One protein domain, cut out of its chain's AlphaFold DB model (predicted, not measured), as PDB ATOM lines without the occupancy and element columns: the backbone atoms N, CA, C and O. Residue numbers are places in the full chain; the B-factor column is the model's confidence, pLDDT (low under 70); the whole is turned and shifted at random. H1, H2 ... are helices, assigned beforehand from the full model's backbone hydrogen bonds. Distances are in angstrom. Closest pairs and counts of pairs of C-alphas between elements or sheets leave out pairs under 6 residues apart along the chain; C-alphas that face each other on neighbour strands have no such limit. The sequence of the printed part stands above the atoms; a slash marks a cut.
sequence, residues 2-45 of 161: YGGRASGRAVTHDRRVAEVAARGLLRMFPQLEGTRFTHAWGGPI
ATOM      1  N   TYR A   2     -36.483  32.897   2.135       35.53
ATOM      2  CA  TYR A   2     -35.108  33.321   1.855       35.53
ATOM      3  C   TYR A   2     -34.257  32.761   3.003       35.53
ATOM      4  O   TYR A   2     -34.684  32.860   4.151       35.53
ATOM      5  N   GLY A   3     -33.111  32.143   2.704       38.56
ATOM      6  CA  GLY A   3     -32.207  31.557   3.707       38.56
ATOM      7  C   GLY A   3     -32.183  30.029   3.659       38.56
ATOM      8  O   GLY A   3     -33.040  29.357   4.222       38.56
ATOM      9  N   GLY A   4     -31.216  29.485   2.921       44.47
ATOM     10  CA  GLY A   4     -31.145  28.083   2.529       44.47
ATOM     11  C   GLY A   4     -31.051  27.072   3.673       44.47
ATOM     12  O   GLY A   4     -30.272  27.232   4.609       44.47
ATOM     13  N   ARG A   5     -31.817  25.984   3.517       44.62
ATOM     14  CA  ARG A   5     -31.400  24.572   3.670       44.62
ATOM     15  C   ARG A   5     -32.550  23.639   3.257       44.62
ATOM     16  O   ARG A   5     -32.934  22.734   3.984       44.62
ATOM     17  N   ALA A   6     -33.095  23.840   2.055       52.50
ATOM     18  CA  ALA A   6     -33.993  22.851   1.439       52.50
ATOM     19  C   ALA A   6     -33.230  21.596   0.947       52.50
ATOM     20  O   ALA A   6     -33.836  20.606   0.564       52.50
ATOM     21  N   SER A   7     -31.894  21.633   0.985       53.16
ATOM     22  CA  SER A   7     -30.966  20.598   0.517       53.16
ATOM     23  C   SER A   7     -30.274  19.822   1.646       53.16
ATOM     24  O   SER A   7     -29.268  19.153   1.412       53.16
ATOM     25  N   GLY A   8     -30.764  19.915   2.888       59.53
ATOM     26  CA  GLY A   8     -30.193  19.141   3.992       59.53
ATOM     27  C   GLY A   8     -30.250  17.636   3.707       59.53
ATOM     28  O   GLY A   8     -31.207  17.156   3.104       59.53
ATOM     29  N   ARG A   9     -29.257  16.869   4.182       59.62
ATOM     30  CA  ARG A   9     -29.232  15.398   4.045       59.62
ATOM     31  C   ARG A   9     -30.507  14.739   4.586       59.62
ATOM     32  O   ARG A   9     -30.936  13.725   4.058       59.62
ATOM     33  N   ALA A  10     -31.140  15.359   5.582       65.38
ATOM     34  CA  ALA A  10     -32.432  14.939   6.119       65.38
ATOM     35  C   ALA A  10     -33.598  15.048   5.118       65.38
ATOM     36  O   ALA A  10     -34.586  14.361   5.293       65.38
ATOM     37  N   VAL A  11     -33.506  15.887   4.081       67.88
ATOM     38  CA  VAL A  11     -34.539  16.027   3.035       67.88
ATOM     39  C   VAL A  11     -34.247  15.100   1.854       67.88
ATOM     40  O   VAL A  11     -35.161  14.559   1.242       67.88
ATOM     41  N   THR A  12     -32.968  14.904   1.526       74.38
ATOM     42  CA  THR A  12     -32.560  14.143   0.336       74.38
ATOM     43  C   THR A  12     -32.293  12.661   0.597       74.38
ATOM     44  O   THR A  12     -32.336  11.865  -0.335       74.38
ATOM     45  N   HIS A  13     -32.021  12.284   1.850       78.69
ATOM     46  CA  HIS A  13     -31.658  10.926   2.272       78.69
ATOM     47  C   HIS A  13     -32.417  10.520   3.544       78.69
ATOM     48  O   HIS A  13     -31.839   9.957   4.478       78.69
ATOM     49  N   ASP A  14     -33.712  10.834   3.612       83.56
ATOM     50  CA  ASP A  14     -34.557  10.368   4.708       83.56
ATOM     51  C   ASP A  14     -34.831   8.865   4.559       83.56
ATOM     52  O   ASP A  14     -35.572   8.416   3.679       83.56
ATOM     53  N   ARG A  15     -34.230   8.073   5.452       84.94
ATOM     54  CA  ARG A  15     -34.389   6.618   5.478       84.94
ATOM     55  C   ARG A  15     -35.846   6.200   5.687       84.94
ATOM     56  O   ARG A  15     -36.283   5.231   5.075       84.94
ATOM     57  N   ARG A  16     -36.611   6.931   6.502       86.25
ATOM     58  CA  ARG A  16     -38.021   6.616   6.755       86.25
ATOM     59  C   ARG A  16     -38.839   6.774   5.478       86.25
ATOM     60  O   ARG A  16     -39.664   5.913   5.180       86.25
ATOM     61  N   VAL A  17     -38.603   7.846   4.723       85.75
ATOM     62  CA  VAL A  17     -39.285   8.090   3.442       85.75
ATOM     63  C   VAL A  17     -38.903   7.020   2.419       85.75
ATOM     64  O   VAL A  17     -39.783   6.468   1.763       85.75
ATOM     65  N   ALA A  18     -37.621   6.655   2.339       90.19
ATOM     66  CA  ALA A  18     -37.160   5.576   1.465       90.19
ATOM     67  C   ALA A  18     -37.830   4.227   1.796       90.19
ATOM     68  O   ALA A  18     -38.263   3.512   0.897       90.19
ATOM     69  N   GLU A  19     -37.977   3.896   3.081       90.50
ATOM     70  CA  GLU A  19     -38.661   2.676   3.524       90.50
ATOM     71  C   GLU A  19     -40.167   2.699   3.208       90.50
ATOM     72  O   GLU A  19     -40.731   1.669   2.838       90.50
ATOM     73  N   VAL A  20     -40.832   3.856   3.327       89.25
ATOM     74  CA  VAL A  20     -42.235   4.025   2.900       89.25
ATOM     75  C   VAL A  20     -42.369   3.790   1.395       89.25
ATOM     76  O   VAL A  20     -43.219   3.001   0.983       89.25
ATOM     77  N   ALA A  21     -41.504   4.409   0.589       91.19
ATOM     78  CA  ALA A  21     -41.504   4.250  -0.864       91.19
ATOM     79  C   ALA A  21     -41.238   2.794  -1.284       91.19
ATOM     80  O   ALA A  21     -41.958   2.261  -2.125       91.19
ATOM     81  N   ALA A  22     -40.272   2.122  -0.649       92.94
ATOM     82  CA  ALA A  22     -39.977   0.712  -0.900       92.94
ATOM     83  C   ALA A  22     -41.184  -0.189  -0.600       92.94
ATOM     84  O   ALA A  22     -41.539  -1.037  -1.418       92.94
ATOM     85  N   ARG A  23     -41.874   0.026   0.531       91.81
ATOM     86  CA  ARG A  23     -43.120  -0.699   0.836       91.81
ATOM     87  C   ARG A  23     -44.208  -0.421  -0.200       91.81
ATOM     88  O   ARG A  23     -44.899  -1.350  -0.598       91.81
ATOM     89  N   GLY A  24     -44.363   0.830  -0.637       91.69
ATOM     90  CA  GLY A  24     -45.298   1.198  -1.701       91.69
ATOM     91  C   GLY A  24     -45.010   0.467  -3.013       91.69
ATOM     92  O   GLY A  24     -45.922  -0.103  -3.605       91.69
ATOM     93  N   LEU A  25     -43.737   0.407  -3.413       94.38
ATOM     94  CA  LEU A  25     -43.312  -0.291  -4.622       94.38
ATOM     95  C   LEU A  25     -43.617  -1.791  -4.553       94.38
ATOM     96  O   LEU A  25     -44.169  -2.328  -5.503       94.38
ATOM     97  N   LEU A  26     -43.317  -2.451  -3.430       95.12
ATOM     98  CA  LEU A  26     -43.604  -3.880  -3.251       95.12
ATOM     99  C   LEU A  26     -45.109  -4.178  -3.225       95.12
ATOM    100  O   LEU A  26     -45.531  -5.211  -3.729       95.12
ATOM    101  N   ARG A  27     -45.941  -3.257  -2.715       92.62
ATOM    102  CA  ARG A  27     -47.407  -3.382  -2.823       92.62
ATOM    103  C   ARG A  27     -47.890  -3.319  -4.273       92.62
ATOM    104  O   ARG A  27     -48.820  -4.033  -4.625       92.62
ATOM    105  N   MET A  28     -47.294  -2.451  -5.092       95.12
ATOM    106  CA  MET A  28     -47.653  -2.312  -6.510       95.12
ATOM    107  C   MET A  28     -47.072  -3.437  -7.376       95.12
ATOM    108  O   MET A  28     -47.695  -3.839  -8.355       95.12
ATOM    109  N   PHE A  29     -45.892  -3.943  -7.010       96.12
ATOM    110  CA  PHE A  29     -45.139  -4.949  -7.753       96.12
ATOM    111  C   PHE A  29     -44.618  -6.050  -6.812       96.12
ATOM    112  O   PHE A  29     -43.417  -6.090  -6.518       96.12
ATOM    113  N   PRO A  30     -45.492  -6.965  -6.348       95.44
ATOM    114  CA  PRO A  30     -45.116  -8.024  -5.407       95.44
ATOM    115  C   PRO A  30     -43.996  -8.936  -5.920       95.44
ATOM    116  O   PRO A  30     -43.200  -9.453  -5.146       95.44
ATOM    117  N   GLN A  31     -43.857  -9.085  -7.240       96.25
ATOM    118  CA  GLN A  31     -42.787  -9.867  -7.865       96.25
ATOM    119  C   GLN A  31     -41.367  -9.347  -7.576       96.25
ATOM    120  O   GLN A  31     -40.395 -10.035  -7.873       96.25
ATOM    121  N   LEU A  32     -41.230  -8.131  -7.038       95.06
ATOM    122  CA  LEU A  32     -39.944  -7.562  -6.639       95.06
ATOM    123  C   LEU A  32     -39.545  -7.934  -5.199       95.06
ATOM    124  O   LEU A  32     -38.474  -7.520  -4.747       95.06
ATOM    125  N   GLU A  33     -40.361  -8.702  -4.470       93.88
ATOM    126  CA  GLU A  33     -40.023  -9.192  -3.131       93.88
ATOM    127  C   GLU A  33     -38.663  -9.914  -3.101       93.88
ATOM    128  O   GLU A  33     -38.280 -10.631  -4.023       93.88
ATOM    129  N   GLY A  34     -37.886  -9.671  -2.041       91.00
ATOM    130  CA  GLY A  34     -36.517 -10.187  -1.906       91.00
ATOM    131  C   GLY A  34     -35.450  -9.419  -2.701       91.00
ATOM    132  O   GLY A  34     -34.259  -9.623  -2.462       91.00
ATOM    133  N   THR A  35     -35.832  -8.491  -3.585       93.12
ATOM    134  CA  THR A  35     -34.870  -7.652  -4.314       93.12
ATOM    135  C   THR A  35     -34.219  -6.627  -3.385       93.12
ATOM    136  O   THR A  35     -34.881  -5.952  -2.593       93.12
ATOM    137  N   ARG A  36     -32.896  -6.458  -3.501       92.19
ATOM    138  CA  ARG A  36     -32.150  -5.453  -2.736       92.19
ATOM    139  C   ARG A  36     -32.232  -4.079  -3.403       92.19
ATOM    140  O   ARG A  36     -31.664  -3.873  -4.473       92.19
ATOM    141  N   PHE A  37     -32.821  -3.103  -2.714       90.81
ATOM    142  CA  PHE A  37     -32.683  -1.688  -3.071       90.81
ATOM    143  C   PHE A  37     -31.262  -1.203  -2.759       90.81
ATOM    144  O   PHE A  37     -30.814  -1.258  -1.613       90.81
ATOM    145  N   THR A  38     -30.532  -0.755  -3.780       91.94
ATOM    146  CA  THR A  38     -29.137  -0.301  -3.640       91.94
ATOM    147  C   THR A  38     -29.027   1.193  -3.353       91.94
ATOM    148  O   THR A  38     -28.081   1.614  -2.694       91.94
ATOM    149  N   HIS A  39     -29.997   1.984  -3.817       89.81
ATOM    150  CA  HIS A  39     -29.994   3.439  -3.720       89.81
ATOM    151  C   HIS A  39     -31.399   3.963  -3.429       89.81
ATOM    152  O   HIS A  39     -32.394   3.372  -3.845       89.81
ATOM    153  N   ALA A  40     -31.456   5.100  -2.746       89.94
ATOM    154  CA  ALA A  40     -32.660   5.892  -2.571       89.94
ATOM    155  C   ALA A  40     -32.276   7.368  -2.654       89.94
ATOM    156  O   ALA A  40     -31.233   7.770  -2.135       89.94
ATOM    157  N   TRP A  41     -33.122   8.161  -3.298       87.44
ATOM    158  CA  TRP A  41     -32.964   9.602  -3.397       87.44
ATOM    159  C   TRP A  41     -34.294  10.277  -3.097       87.44
ATOM    160  O   TRP A  41     -35.370   9.749  -3.376       87.44
ATOM    161  N   GLY A  42     -34.202  11.469  -2.534       85.94
ATOM    162  CA  GLY A  42     -35.323  12.360  -2.322       85.94
ATOM    163  C   GLY A  42     -34.894  13.796  -2.557       85.94
ATOM    164  O   GLY A  42     -33.713  14.106  -2.731       85.94
ATOM    165  N   GLY A  43     -35.867  14.692  -2.545       83.50
ATOM    166  CA  GLY A  43     -35.610  16.111  -2.662       83.50
ATOM    167  C   GLY A  43     -36.860  16.923  -2.375       83.50
ATOM    168  O   GLY A  43     -37.971  16.390  -2.418       83.50
ATOM    169  N   PRO A  44     -36.686  18.215  -2.064       82.00
ATOM    170  CA  PRO A  44     -37.814  19.119  -1.973       82.00
ATOM    171  C   PRO A  44     -38.484  19.230  -3.344       82.00
ATOM    172  O   PRO A  44     -37.814  19.339  -4.372       82.00
ATOM    173  N   ILE A  45     -39.810  19.243  -3.339       82.25
ATOM    174  CA  ILE A  45     -40.627  19.547  -4.510       82.25
ATOM    175  C   ILE A  45     -41.311  20.882  -4.220       82.25
ATOM    176  O   ILE A  45     -41.782  21.121  -3.105       82.25
TER     177      ILE A  45
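What this domain is: This is residues 2 to 45 of the 161 residues of an uncharacterized protein of Actinobacteria bacterium (UniProt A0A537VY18). What shape appears from the first printed residue on? A thin tail, residues 2 to 8, leads into the short helix H1 and then the longer helix H2; beyond it, residues 29 to 45, with no named element, fold back past H2 toward H1. How much is regular? Of 44 printed residues 18, under half, are in named helices, H1 then H2, with no named strand: class all helix. How compact is it? It is a loose rod, with a radius of gyration of the C-alphas of 13.2 A and spans of 45 by 17 by 12 A.

How they stand to each other: Do the helices touch? H1, residues 9 to 12, and H2, residues 15 to 28, are apart, joined by a tight link of 2 residues. What do their backbones show? In H2 every O i to N i+4 pair is within hydrogen-bond range; H1 is too short for such a pair.

Where its parts are: Where does H1 begin? C-alpha 9 is at (-29.232, 15.398, 4.045); H1 measures 5.1 A from first to last C-alpha. Where does H2 end? C-alpha 28 is at (-47.653, -2.312, -6.510), 20.0 A from C-alpha 15.

The domain as a whole: How large is it? The C-alphas farthest apart, of Tyr 2 and Gln 31, are 44.9 A apart; the printed part has no cut. Where is confidence low? Residues 2 to 11 have pLDDT under 70.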